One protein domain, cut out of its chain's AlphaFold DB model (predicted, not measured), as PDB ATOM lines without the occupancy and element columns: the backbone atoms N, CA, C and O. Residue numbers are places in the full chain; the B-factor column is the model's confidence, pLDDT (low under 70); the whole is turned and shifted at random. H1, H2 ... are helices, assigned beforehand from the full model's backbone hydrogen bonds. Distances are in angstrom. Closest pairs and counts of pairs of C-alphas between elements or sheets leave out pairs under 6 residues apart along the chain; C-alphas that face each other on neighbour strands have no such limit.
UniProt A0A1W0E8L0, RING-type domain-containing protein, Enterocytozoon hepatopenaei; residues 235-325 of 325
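What this domain is: This is residues 235 to 325 of the 325 residues of the protein "RING-type domain-containing protein" of Enterocytozoon hepatopenaei (UniProt A0A1W0E8L0). The longest helix, H4, folds back beside H3, side by side with it but only loosely, while H2 crosses H3 at a steep angle near H3's first half and H1 packs on H2. The four helices make a series in which H1 meets H2, H2 meets H3, and H4 stays near H3 without clearly touching it; the turn at residues 296 to 302 and the far end at residues 320 to 325 stick out. The printed part has 91 residues with four named helices, in the order H1, H2, H3, H4, and no named strand; its class is all helix. It is only just compact, close to loose, with a radius of gyration of the C-alphas of 14.7 A and spans of 39 by 37 by 25 A.

Where its parts are: H4, residues 301 to 323, is 35.0 A long from first to last C-alpha and ends with C-alpha 323 at (5.940, -21.644, -7.931). H3, residues 278 to 296, is 27.7 A long and begins with C-alpha 278 at (18.372, -16.643, 0.626). H2, residues 252 to 270, is 27.1 A long. H1, residues 235 to 243, is 12.3 A long and begins with C-alpha 235 at (37.878, -13.884, 2.562).

How they stand to each other: H4 and H3 are close but not clearly touching; their closest C-alphas, those of Lys 304 and Asn 294, are 7.5 A apart. They run opposite ways at a shallow tilt of 14 degrees. H3 touches H2 with residues 281 to 285 alone, and H2 touches H3 with residues 258 to 266 alone; the closest C-alphas, those of Ile 285 and Arg 258, are 6.6 A apart. These two run opposite ways at a steep tilt of 49 degrees. H2 touches H1 with residues 255 to 262 alone, the closest C-alphas being those of Tyr 259 and Leu 241 at 6.6 A. H1 and H2 run the same way at a steep tilt of 50 degrees. H1 and H3 are only just apart, their closest C-alphas 8.4 A from each other. H4 is apart from H1 and from H2. In H1, H2 and H3 every O i to N i+4 pair is within hydrogen-bond range; in H4 15 of 19 are.

The domain as a whole: The two C-alphas farthest apart, those of Ser 235 and Glu 302, are 41.0 A from each other. The printed part has no cut and ends at residue 325, the chain's last residue. The link from H3 to H4 is tight, those from H1 to H2 and from H2 to H3 are short, and no link is long. The mean pLDDT of the printed part is 84.0, but that of H4 is 68; 18 residues are under 70, among them residues 301 to 308.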
ATOM      1  N   SER A 235      38.199 -12.453   2.589       94.81
ATOM      2  CA  SER A 235      37.878 -13.884   2.562       94.81
ATOM      3  C   SER A 235      36.583 -14.193   3.322       94.81
ATOM      4  O   SER A 235      35.746 -14.950   2.835       94.81
ATOM      5  N   GLU A 236      36.368 -13.561   4.481       93.31
ATOM      6  CA  GLU A 236      35.137 -13.719   5.269       93.31
ATOM      7  C   GLU A 236      33.921 -13.178   4.521       93.31
ATOM      8  O   GLU A 236      32.883 -13.833   4.470       93.31
ATOM      9  N   ILE A 237      34.068 -12.019   3.878       94.44
ATOM     10  CA  ILE A 237      32.991 -11.397   3.103       94.44
ATOM     11  C   ILE A 237      32.594 -12.275   1.927       94.44
ATOM     12  O   ILE A 237      31.411 -12.527   1.726       94.44
ATOM     13  N   VAL A 238      33.567 -12.777   1.165       96.31
ATOM     14  CA  VAL A 238      33.300 -13.664   0.025       96.31
ATOM     15  C   VAL A 238      32.596 -14.938   0.489       96.31
ATOM     16  O   VAL A 238      31.613 -15.344  -0.130       96.31
ATOM     17  N   LYS A 239      33.032 -15.541   1.604       95.94
ATOM     18  CA  LYS A 239      32.351 -16.700   2.206       95.94
ATOM     19  C   LYS A 239      30.911 -16.368   2.604       95.94
ATOM     20  O   LYS A 239      30.013 -17.161   2.332       95.94
ATOM     21  N   PHE A 240      30.687 -15.200   3.204       94.62
ATOM     22  CA  PHE A 240      29.364 -14.765   3.646       94.62
ATOM     23  C   PHE A 240      28.423 -14.493   2.466       94.62
ATOM     24  O   PHE A 240      27.313 -15.015   2.439       94.62
ATOM     25  N   LEU A 241      28.880 -13.759   1.448       96.38
ATOM     26  CA  LEU A 241      28.118 -13.525   0.217       96.38
ATOM     27  C   LEU A 241      27.773 -14.840  -0.485       96.38
ATOM     28  O   LEU A 241      26.623 -15.050  -0.861       96.38
ATOM     29  N   LYS A 242      28.742 -15.762  -0.577       97.25
ATOM     30  CA  LYS A 242      28.535 -17.094  -1.154       97.25
ATOM     31  C   LYS A 242      27.487 -17.902  -0.386       97.25
ATOM     32  O   LYS A 242      26.672 -18.569  -1.011       97.25
ATOM     33  N   TYR A 243      27.476 -17.835   0.947       96.06
ATOM     34  CA  TYR A 243      26.494 -18.543   1.777       96.06
ATOM     35  C   TYR A 243      25.044 -18.081   1.538       96.06
ATOM     36  O   TYR A 243      24.120 -18.890   1.680       96.06
ATOM     37  N   TYR A 244      24.855 -16.809   1.174       96.56
ATOM     38  CA  TYR A 244      23.559 -16.209   0.830       96.56
ATOM     39  C   TYR A 244      23.300 -16.134  -0.680       96.56
ATOM     40  O   TYR A 244      22.379 -15.440  -1.090       96.56
ATOM     41  N   GLU A 245      24.102 -16.819  -1.503       97.31
ATOM     42  CA  GLU A 245      23.948 -16.850  -2.968       97.31
ATOM     43  C   GLU A 245      24.011 -15.463  -3.636       97.31
ATOM     44  O   GLU A 245      23.577 -15.272  -4.770       97.31
ATOM     45  N   VAL A 246      24.606 -14.482  -2.956       97.25
ATOM     46  CA  VAL A 246      24.855 -13.150  -3.507       97.25
ATOM     47  C   VAL A 246      26.088 -13.213  -4.401       97.25
ATOM     48  O   VAL A 246      27.078 -13.871  -4.065       97.25
ATOM     49  N   ASN A 247      26.069 -12.490  -5.525       97.19
ATOM     50  CA  ASN A 247      27.225 -12.394  -6.409       97.19
ATOM     51  C   ASN A 247      28.472 -11.952  -5.616       97.19
ATOM     52  O   ASN A 247      28.515 -10.872  -5.023       97.19
ATOM     53  N   PHE A 248      29.501 -12.799  -5.608       96.94
ATOM     54  CA  PHE A 248      30.751 -12.593  -4.872       96.94
ATOM     55  C   PHE A 248      31.945 -12.296  -5.797       96.94
ATOM     56  O   PHE A 248      33.092 -12.347  -5.355       96.94
ATOM     57  N   ARG A 249      31.696 -11.982  -7.077       97.00
ATOM     58  CA  ARG A 249      32.713 -11.521  -8.040       97.00
ATOM     59  C   ARG A 249      32.727  -9.997  -8.132       97.00
ATOM     60  O   ARG A 249      31.676  -9.376  -8.045       97.00
ATOM     61  N   GLY A 250      33.885  -9.395  -8.373       96.31
ATOM     62  CA  GLY A 250      34.017  -7.949  -8.574       96.31
ATOM     63  C   GLY A 250      35.123  -7.340  -7.727       96.31
ATOM     64  O   GLY A 250      35.848  -8.043  -7.021       96.31
ATOM     65  N   ASP A 251      35.258  -6.021  -7.813       96.75
ATOM     66  CA  ASP A 251      36.254  -5.289  -7.047       96.75
ATOM     67  C   ASP A 251      35.884  -5.217  -5.551       96.75
ATOM     68  O   ASP A 251      34.752  -5.462  -5.118       96.75
ATOM     69  N   LYS A 252      36.869  -4.849  -4.728       95.56
ATOM     70  CA  LYS A 252      36.708  -4.760  -3.271       95.56
ATOM     71  C   LYS A 252      35.551  -3.839  -2.863       95.56
ATOM     72  O   LYS A 252      34.867  -4.130  -1.881       95.56
ATOM     73  N   LYS A 253      35.332  -2.735  -3.589       94.94
ATOM     74  CA  LYS A 253      34.268  -1.773  -3.271       94.94
ATOM     75  C   LYS A 253      32.890  -2.379  -3.525       94.94
ATOM     76  O   LYS A 253      32.028  -2.261  -2.653       94.94
ATOM     77  N   THR A 254      32.704  -3.072  -4.649       96.12
ATOM     78  CA  THR A 254      31.439  -3.740  -4.983       96.12
ATOM     79  C   THR A 254      31.102  -4.830  -3.973       96.12
ATOM     80  O   THR A 254      29.996  -4.850  -3.434       96.12
ATOM     81  N   LEU A 255      32.069  -5.682  -3.619       96.12
ATOM     82  CA  LEU A 255      31.858  -6.740  -2.622       96.12
ATOM     83  C   LEU A 255      31.484  -6.178  -1.246       96.12
ATOM     84  O   LEU A 255      30.565  -6.675  -0.595       96.12
ATOM     85  N   TRP A 256      32.154  -5.106  -0.817       94.38
ATOM     86  CA  TRP A 256      31.834  -4.426   0.437       94.38
ATOM     87  C   TRP A 256      30.438  -3.795   0.419       94.38
ATOM     88  O   TRP A 256      29.727  -3.835   1.424       94.38
ATOM     89  N   TRP A 257      30.026  -3.222  -0.716       95.25
ATOM     90  CA  TRP A 257      28.683  -2.674  -0.874       95.25
ATOM     91  C   TRP A 257      27.611  -3.769  -0.802       95.25
ATOM     92  O   TRP A 257      26.690  -3.642   0.005       95.25
ATOM     93  N   ARG A 258      27.765  -4.873  -1.549       96.44
ATOM     94  CA  ARG A 258      26.829  -6.012  -1.506       96.44
ATOM     95  C   ARG A 258      26.710  -6.594  -0.103       96.44
ATOM     96  O   ARG A 258      25.609  -6.871   0.356       96.44
ATOM     97  N   TYR A 259      27.834  -6.724   0.601       95.19
ATOM     98  CA  TYR A 259      27.849  -7.188   1.986       95.19
ATOM     99  C   TYR A 259      27.043  -6.271   2.908       95.19
ATOM    100  O   TYR A 259      26.212  -6.747   3.673       95.19
ATOM    101  N   LYS A 260      27.228  -4.950   2.807       92.94
ATOM    102  CA  LYS A 260      26.446  -3.983   3.591       92.94
ATOM    103  C   LYS A 260      24.951  -4.052   3.291       92.94
ATOM    104  O   LYS A 260      24.158  -4.016   4.226       92.94
ATOM    105  N   GLU A 261      24.571  -4.152   2.018       95.06
ATOM    106  CA  GLU A 261      23.161  -4.298   1.638       95.06
ATOM    107  C   GLU A 261      22.567  -5.604   2.160       95.06
ATOM    108  O   GLU A 261      21.465  -5.587   2.701       95.06
ATOM    109  N   LEU A 262      23.305  -6.714   2.081       94.75
ATOM    110  CA  LEU A 262      22.873  -7.997   2.632       94.75
ATOM    111  C   LEU A 262      22.633  -7.919   4.139       94.75
ATOM    112  O   LEU A 262      21.596  -8.372   4.609       94.75
ATOM    113  N   ILE A 263      23.561  -7.323   4.893       92.56
ATOM    114  CA  ILE A 263      23.398  -7.136   6.341       92.56
ATOM    115  C   ILE A 263      22.170  -6.276   6.640       92.56
ATOM    116  O   ILE A 263      21.379  -6.641   7.503       92.56
ATOM    117  N   CYS A 264      21.966  -5.187   5.897       90.00
ATOM    118  CA  CYS A 264      20.785  -4.341   6.048       90.00
ATOM    119  C   CYS A 264      19.491  -5.120   5.775       90.00
ATOM    120  O   CYS A 264      18.554  -5.033   6.561       90.00
ATOM    121  N   LEU A 265      19.443  -5.924   4.710       91.06
ATOM    122  CA  LEU A 265      18.274  -6.743   4.391       91.06
ATOM    123  C   LEU A 265      18.031  -7.839   5.429       91.06
ATOM    124  O   LEU A 265      16.878  -8.089   5.759       91.06
ATOM    125  N   LEU A 266      19.079  -8.466   5.965       90.56
ATOM    126  CA  LEU A 266      18.966  -9.454   7.042       90.56
ATOM    127  C   LEU A 266      18.458  -8.826   8.342       90.56
ATOM    128  O   LEU A 266      17.619  -9.412   9.021       90.56
ATOM    129  N   GLU A 267      18.930  -7.623   8.675       86.12
ATOM    130  CA  GLU A 267      18.387  -6.848   9.788       86.12
ATOM    131  C   GLU A 267      16.912  -6.536   9.528       86.12
ATOM    132  O   GLU A 267      16.086  -6.875  10.364       86.12
ATOM    133  N   CYS A 268      16.545  -6.009   8.358       84.19
ATOM    134  CA  CYS A 268      15.148  -5.761   7.992       84.19
ATOM    135  C   CYS A 268      14.278  -7.031   8.044       84.19
ATOM    136  O   CYS A 268      13.149  -6.982   8.524       84.19
ATOM    137  N   ALA A 269      14.801  -8.166   7.575       86.31
ATOM    138  CA  ALA A 269      14.129  -9.462   7.608       86.31
ATOM    139  C   ALA A 269      13.853  -9.917   9.041       86.31
ATOM    140  O   ALA A 269      12.805 -10.491   9.298       86.31
ATOM    141  N   SER A 270      14.757  -9.613   9.978       82.31
ATOM    142  CA  SER A 270      14.577  -9.981  11.385       82.31
ATOM    143  C   SER A 270      13.395  -9.287  12.070       82.31
ATOM    144  O   SER A 270      12.954  -9.756  13.114       82.31
ATOM    145  N   TYR A 271      12.865  -8.203  11.486       76.69
ATOM    146  CA  TYR A 271      11.647  -7.533  11.963       76.69
ATOM    147  C   TYR A 271      10.358  -8.100  11.356       76.69
ATOM    148  O   TYR A 271       9.276  -7.744  11.814       76.69
ATOM    149  N   LYS A 272      10.445  -8.936  10.314       77.00
ATOM    150  CA  LYS A 272       9.277  -9.525   9.650       77.00
ATOM    151  C   LYS A 272       8.972 -10.897  10.246       77.00
ATOM    152  O   LYS A 272       9.881 -11.671  10.520       77.00
ATOM    153  N   GLU A 273       7.686 -11.219  10.384       70.50
ATOM    154  CA  GLU A 273       7.243 -12.564  10.784       70.50
ATOM    155  C   GLU A 273       7.577 -13.616   9.716       70.50
ATOM    156  O   GLU A 273       7.875 -14.767  10.031       70.50
ATOM    157  N   HIS A 274       7.574 -13.214   8.441       75.31
ATOM    158  CA  HIS A 274       7.896 -14.104   7.334       75.31
ATOM    159  C   HIS A 274       9.411 -14.242   7.151       75.31
ATOM    160  O   HIS A 274      10.120 -13.258   6.921       75.31
ATOM    161  N   MET A 275       9.901 -15.484   7.167       81.94
ATOM    162  CA  MET A 275      11.299 -15.779   6.860       81.94
ATOM    163  C   MET A 275      11.610 -15.432   5.403       81.94
ATOM    164  O   MET A 275      11.007 -15.978   4.483       81.94
ATOM    165  N   ILE A 276      12.556 -14.520   5.183       90.75
ATOM    166  CA  ILE A 276      13.035 -14.203   3.835       90.75
ATOM    167  C   ILE A 276      14.005 -15.298   3.392       90.75
ATOM    168  O   ILE A 276      14.953 -15.636   4.107       90.75
ATOM    169  N   THR A 277      13.782 -15.848   2.205       93.88
ATOM    170  CA  THR A 277      14.663 -16.871   1.638       93.88
ATOM    171  C   THR A 277      15.995 -16.265   1.183       93.88
ATOM    172  O   THR A 277      16.090 -15.086   0.832       93.88
ATOM    173  N   LYS A 278      17.057 -17.080   1.136       94.88
ATOM    174  CA  LYS A 278      18.372 -16.643   0.626       94.88
ATOM    175  C   LYS A 278      18.280 -16.091  -0.800       94.88
ATOM    176  O   LYS A 278      18.864 -15.055  -1.101       94.88
ATOM    177  N   PHE A 279      17.484 -16.752  -1.637       94.06
ATOM    178  CA  PHE A 279      17.251 -16.363  -3.021       94.06
ATOM    179  C   PHE A 279      16.597 -14.978  -3.148       94.06
ATOM    180  O   PHE A 279      17.003 -14.175  -3.990       94.06
ATOM    181  N   GLU A 280      15.615 -14.663  -2.300       94.81
ATOM    182  CA  GLU A 280      14.976 -13.341  -2.281       94.81
ATOM    183  C   GLU A 280      15.957 -12.241  -1.868       94.81
ATOM    184  O   GLU A 280      15.973 -11.174  -2.484       94.81
ATOM    185  N   LEU A 281      16.821 -12.512  -0.883       95.50
ATOM    186  CA  LEU A 281      17.881 -11.583  -0.477       95.50
ATOM    187  C   LEU A 281      18.867 -11.328  -1.625       95.50
ATOM    188  O   LEU A 281      19.168 -10.172  -1.929       95.50
ATOM    189  N   ALA A 282      19.338 -12.387  -2.290       96.56
ATOM    190  CA  ALA A 282      20.243 -12.276  -3.431       96.56
ATOM    191  C   ALA A 282      19.613 -11.495  -4.593       96.56
ATOM    192  O   ALA A 282      20.238 -10.581  -5.137       96.56
ATOM    193  N   SER A 283      18.352 -11.793  -4.914       95.25
ATOM    194  CA  SER A 283      17.594 -11.109  -5.967       95.25
ATOM    195  C   SER A 283      17.402  -9.621  -5.662       95.25
ATOM    196  O   SER A 283      17.572  -8.784  -6.545       95.25
ATOM    197  N   ALA A 284      17.106  -9.269  -4.406       95.38
ATOM    198  CA  ALA A 284      16.952  -7.879  -3.983       95.38
ATOM    199  C   ALA A 284      18.263  -7.079  -4.085       95.38
ATOM    200  O   ALA A 284      18.245  -5.911  -4.477       95.38
ATOM    201  N   ILE A 285      19.406  -7.692  -3.759       96.69
ATOM    202  CA  ILE A 285      20.720  -7.043  -3.903       96.69
ATOM    203  C   ILE A 285      21.058  -6.844  -5.377       96.69
ATOM    204  O   ILE A 285      21.458  -5.742  -5.748       96.69
ATOM    205  N   GLN A 286      20.852  -7.871  -6.207       96.31
ATOM    206  CA  GLN A 286      21.099  -7.782  -7.645       96.31
ATOM    207  C   GLN A 286      20.248  -6.674  -8.278       96.31
ATOM    208  O   GLN A 286      20.774  -5.818  -8.975       96.31
ATOM    209  N   PHE A 287      18.960  -6.605  -7.932       94.50
ATOM    210  CA  PHE A 287      18.059  -5.546  -8.389       94.50
ATOM    211  C   PHE A 287      18.579  -4.138  -8.050       94.50
ATOM    212  O   PHE A 287      18.564  -3.233  -8.890       94.50
ATOM    213  N   LYS A 288      19.050  -3.933  -6.811       94.62
ATOM    214  CA  LYS A 288      19.626  -2.648  -6.383       94.62
ATOM    215  C   LYS A 288      20.921  -2.323  -7.122       94.62
ATOM    216  O   LYS A 288      21.208  -1.148  -7.343       94.62
ATOM    217  N   GLU A 289      21.712  -3.333  -7.457       95.25
ATOM    218  CA  GLU A 289      22.961  -3.164  -8.191       95.25
ATOM    219  C   GLU A 289      22.711  -2.748  -9.639       95.25
ATOM    220  O   GLU A 289      23.248  -1.730 -10.073       95.25
ATOM    221  N   ASP A 290      21.829  -3.466 -10.335       92.38
ATOM    222  CA  ASP A 290      21.425  -3.162 -11.711       92.38
ATOM    223  C   ASP A 290      20.845  -1.741 -11.788       92.38
ATOM    224  O   ASP A 290      21.205  -0.939 -12.649       92.38
ATOM    225  N   SER A 291      20.022  -1.375 -10.797       90.50
ATOM    226  CA  SER A 291      19.480  -0.020 -10.679       90.50
ATOM    227  C   SER A 291      20.586   1.034 -10.570       90.50
ATOM    228  O   SER A 291      20.484   2.082 -11.196       90.50
ATOM    229  N   LYS A 292      21.652   0.781  -9.800       89.69
ATOM    230  CA  LYS A 292      22.771   1.725  -9.648       89.69
ATOM    231  C   LYS A 292      23.577   1.898 -10.927       89.69
ATOM    232  O   LYS A 292      23.970   3.025 -11.218       89.69
ATOM    233  N   GLN A 293      23.820   0.814 -11.658       88.31
ATOM    234  CA  GLN A 293      24.544   0.871 -12.930       88.31
ATOM    235  C   GLN A 293      23.776   1.721 -13.951       88.31
ATOM    236  O   GLN A 293      24.351   2.625 -14.556       88.31
ATOM    237  N   ASN A 294      22.452   1.556 -14.005       83.94
ATOM    238  CA  ASN A 294      21.579   2.370 -14.854       83.94
ATOM    239  C   ASN A 294      21.567   3.867 -14.488       83.94
ATOM    240  O   ASN A 294      21.253   4.691 -15.339       83.94
ATOM    241  N   PHE A 295      21.899   4.241 -13.245       80.94
ATOM    242  CA  PHE A 295      22.024   5.650 -12.842       80.94
ATOM    243  C   PHE A 295      23.385   6.270 -13.177       80.94
ATOM    244  O   PHE A 295      23.464   7.491 -13.291       80.94
ATOM    245  N   SER A 296      24.453   5.471 -13.281       77.31
ATOM    246  CA  SER A 296      25.791   5.978 -13.621       77.31
ATOM    247  C   SER A 296      25.988   6.216 -15.115       77.31
ATOM    248  O   SER A 296      26.834   7.017 -15.503       77.31
ATOM    249  N   GLU A 297      25.210   5.538 -15.948       74.25
ATOM    250  CA  GLU A 297      25.155   5.809 -17.377       74.25
ATOM    251  C   GLU A 297      24.224   7.012 -17.582       74.25
ATOM    252  O   GLU A 297      23.110   7.019 -17.062       74.25
ATOM    253  N   ASN A 298      24.685   8.053 -18.286       64.69
ATOM    254  CA  ASN A 298      23.940   9.285 -18.598       64.69
ATOM    255  C   ASN A 298      22.748   9.012 -19.538       64.69
ATOM    256  O   ASN A 298      22.667   9.537 -20.645       64.69
ATOM    257  N   LYS A 299      21.827   8.159 -19.110       59.56
ATOM    258  CA  LYS A 299      20.587   7.846 -19.798       59.56
ATOM    259  C   LYS A 299      19.611   9.006 -19.624       59.56
ATOM    260  O   LYS A 299      19.501   9.591 -18.535       59.56
ATOM    261  N   THR A 300      18.920   9.349 -20.707       74.62
ATOM    262  CA  THR A 300      17.886  10.387 -20.703       74.62
ATOM    263  C   THR A 300      16.739   9.972 -19.767       74.62
ATOM    264  O   THR A 300      16.629   8.811 -19.368       74.62
ATOM    265  N   ASN A 301      15.897  10.911 -19.322       67.62
ATOM    266  CA  ASN A 301      14.825  10.586 -18.364       67.62
ATOM    267  C   ASN A 301      13.807   9.562 -18.905       67.62
ATOM    268  O   ASN A 301      13.188   8.862 -18.104       67.62
ATOM    269  N   GLU A 302      13.671   9.438 -20.224       68.44
ATOM    270  CA  GLU A 302      12.778   8.469 -20.870       68.44
ATOM    271  C   GLU A 302      13.319   7.033 -20.750       68.44
ATOM    272  O   GLU A 302      12.582   6.119 -20.370       68.44
ATOM    273  N   ASP A 303      14.631   6.849 -20.909       59.88
ATOM    274  CA  ASP A 303      15.306   5.550 -20.766       59.88
ATOM    275  C   ASP A 303      15.182   4.973 -19.340       59.88
ATOM    276  O   ASP A 303      15.084   3.760 -19.136       59.88
ATOM    277  N   LYS A 304      15.130   5.845 -18.321       59.25
ATOM    278  CA  LYS A 304      15.032   5.444 -16.903       59.25
ATOM    279  C   LYS A 304      13.677   4.831 -16.537       59.25
ATOM    280  O   LYS A 304      13.607   4.016 -15.613       59.25
ATOM    281  N   ILE A 305      12.601   5.220 -17.224       65.50
ATOM    282  CA  ILE A 305      11.246   4.695 -16.977       65.50
ATOM    283  C   ILE A 305      11.107   3.294 -17.583       65.50
ATOM    284  O   ILE A 305      10.541   2.396 -16.951       65.50
ATOM    285  N   TYR A 306      11.690   3.079 -18.763       64.69
ATOM    286  CA  TYR A 306      11.642   1.800 -19.464       64.69
ATOM    287  C   TYR A 306      12.355   0.677 -18.689       64.69
ATOM    288  O   TYR A 306      11.773  -0.395 -18.478       64.69
ATOM    289  N   ASP A 307      13.552   0.955 -18.158       58.84
ATOM    290  CA  ASP A 307      14.360  -0.025 -17.418       58.84
ATOM    291  C   ASP A 307      13.659  -0.534 -16.141       58.84
ATOM    292  O   ASP A 307      13.680  -1.734 -15.855       58.84
ATOM    293  N   ARG A 308      12.942   0.323 -15.396       59.00
ATOM    294  CA  ARG A 308      12.188  -0.117 -14.201       59.00
ATOM    295  C   ARG A 308      11.089  -1.130 -14.532       59.00
ATOM    296  O   ARG A 308      10.897  -2.089 -13.779       59.00
ATOM    297  N   SER A 309      10.392  -0.949 -15.657       70.62
ATOM    298  CA  SER A 309       9.327  -1.870 -16.076       70.62
ATOM    299  C   SER A 309       9.885  -3.244 -16.469       70.62
ATOM    300  O   SER A 309       9.315  -4.283 -16.113       70.62
ATOM    301  N   MET A 310      11.050  -3.265 -17.128       70.19
ATOM    302  CA  MET A 310      11.663  -4.494 -17.626       70.19
ATOM    303  C   MET A 310      12.215  -5.354 -16.483       70.19
ATOM    304  O   MET A 310      12.039  -6.576 -16.470       70.19
ATOM    305  N   VAL A 311      12.825  -4.715 -15.481       64.00
ATOM    306  CA  VAL A 311      13.366  -5.418 -14.314       64.00
ATOM    307  C   VAL A 311      12.241  -5.993 -13.445       64.00
ATOM    308  O   VAL A 311      12.337  -7.143 -13.010       64.00
ATOM    309  N   SER A 312      11.137  -5.256 -13.256       68.62
ATOM    310  CA  SER A 312       9.948  -5.768 -12.558       68.62
ATOM    311  C   SER A 312       9.398  -7.030 -13.238       68.62
ATOM    312  O   SER A 312       9.209  -8.060 -12.589       68.62
ATOM    313  N   LYS A 313       9.270  -7.012 -14.572       74.69
ATOM    314  CA  LYS A 313       8.826  -8.170 -15.364       74.69
ATOM    315  C   LYS A 313       9.741  -9.392 -15.187       74.69
ATOM    316  O   LYS A 313       9.253 -10.494 -14.950       74.69
ATOM    317  N   LYS A 314      11.063  -9.196 -15.199       73.44
ATOM    318  CA  LYS A 314      12.051 -10.276 -15.011       73.44
ATOM    319  C   LYS A 314      11.973 -10.912 -13.617       73.44
ATOM    320  O   LYS A 314      12.127 -12.126 -13.481       73.44
ATOM    321  N   LEU A 315      11.684 -10.113 -12.587       66.44
ATOM    322  CA  LEU A 315      11.468 -10.595 -11.220       66.44
ATOM    323  C   LEU A 315      10.182 -11.436 -11.111       66.44
ATOM    324  O   LEU A 315      10.180 -12.488 -10.468       66.44
ATOM    325  N   MET A 316       9.107 -11.003 -11.778       71.69
ATOM    326  CA  MET A 316       7.849 -11.754 -11.860       71.69
ATOM    327  C   MET A 316       8.039 -13.104 -12.558       71.69
ATOM    328  O   MET A 316       7.533 -14.123 -12.087       71.69
ATOM    329  N   ASP A 317       8.802 -13.133 -13.650       76.88
ATOM    330  CA  ASP A 317       9.062 -14.359 -14.409       76.88
ATOM    331  C   ASP A 317       9.910 -15.363 -13.618       76.88
ATOM    332  O   ASP A 317       9.656 -16.570 -13.673       76.88
ATOM    333  N   LEU A 318      10.880 -14.885 -12.828       69.94
ATOM    334  CA  LEU A 318      11.633 -15.734 -11.902       69.94
ATOM    335  C   LEU A 318      10.714 -16.333 -10.832       69.94
ATOM    336  O   LEU A 318      10.719 -17.549 -10.656       69.94
ATOM    337  N   LYS A 319       9.862 -15.527 -10.187       68.94
ATOM    338  CA  LYS A 319       8.892 -16.028  -9.196       68.94
ATOM    339  C   LYS A 319       7.957 -17.092  -9.785       68.94
ATOM    340  O   LYS A 319       7.766 -18.142  -9.175       68.94
ATOM    341  N   LYS A 320       7.435 -16.879 -11.000       77.38
ATOM    342  CA  LYS A 320       6.563 -17.848 -11.696       77.38
ATOM    343  C   LYS A 320       7.246 -19.191 -11.969       77.38
ATOM    344  O   LYS A 320       6.589 -20.227 -11.888       77.38
ATOM    345  N   LYS A 321       8.546 -19.197 -12.285       75.00
ATOM    346  CA  LYS A 321       9.306 -20.437 -12.524       75.00
ATOM    347  C   LYS A 321       9.500 -21.277 -11.260       75.00
ATOM    348  O   LYS A 321       9.622 -22.491 -11.378       75.00
ATOM    349  N   PHE A 322       9.516 -20.654 -10.084       61.41
ATOM    350  CA  PHE A 322       9.696 -21.359  -8.813       61.41
ATOM    351  C   PHE A 322       8.387 -21.871  -8.211       61.41
ATOM    352  O   PHE A 322       8.396 -22.949  -7.643       61.41
ATOM    353  N   ILE A 323       7.262 -21.173  -8.400       73.12
ATOM    354  CA  ILE A 323       5.940 -21.644  -7.931       73.12
ATOM    355  C   ILE A 323       5.482 -22.913  -8.680       73.12
ATOM    356  O   ILE A 323       4.654 -23.667  -8.182       73.12
ATOM    357  N   LYS A 324       6.013 -23.160  -9.884       64.12
ATOM    358  CA  LYS A 324       5.707 -24.352 -10.695       64.12
ATOM    359  C   LYS A 324       6.578 -25.582 -10.379       64.12
ATOM    360  O   LYS A 324       6.406 -26.595 -11.053       64.12
ATOM    361  N   LYS A 325       7.524 -25.491  -9.439       45.34
ATOM    362  CA  LYS A 325       8.349 -26.621  -8.978       45.34
ATOM    363  C   LYS A 325       7.891 -27.090  -7.610       45.34
ATOM    364  O   LYS A 325       7.954 -28.315  -7.397       45.34
TER     365      LYS A 325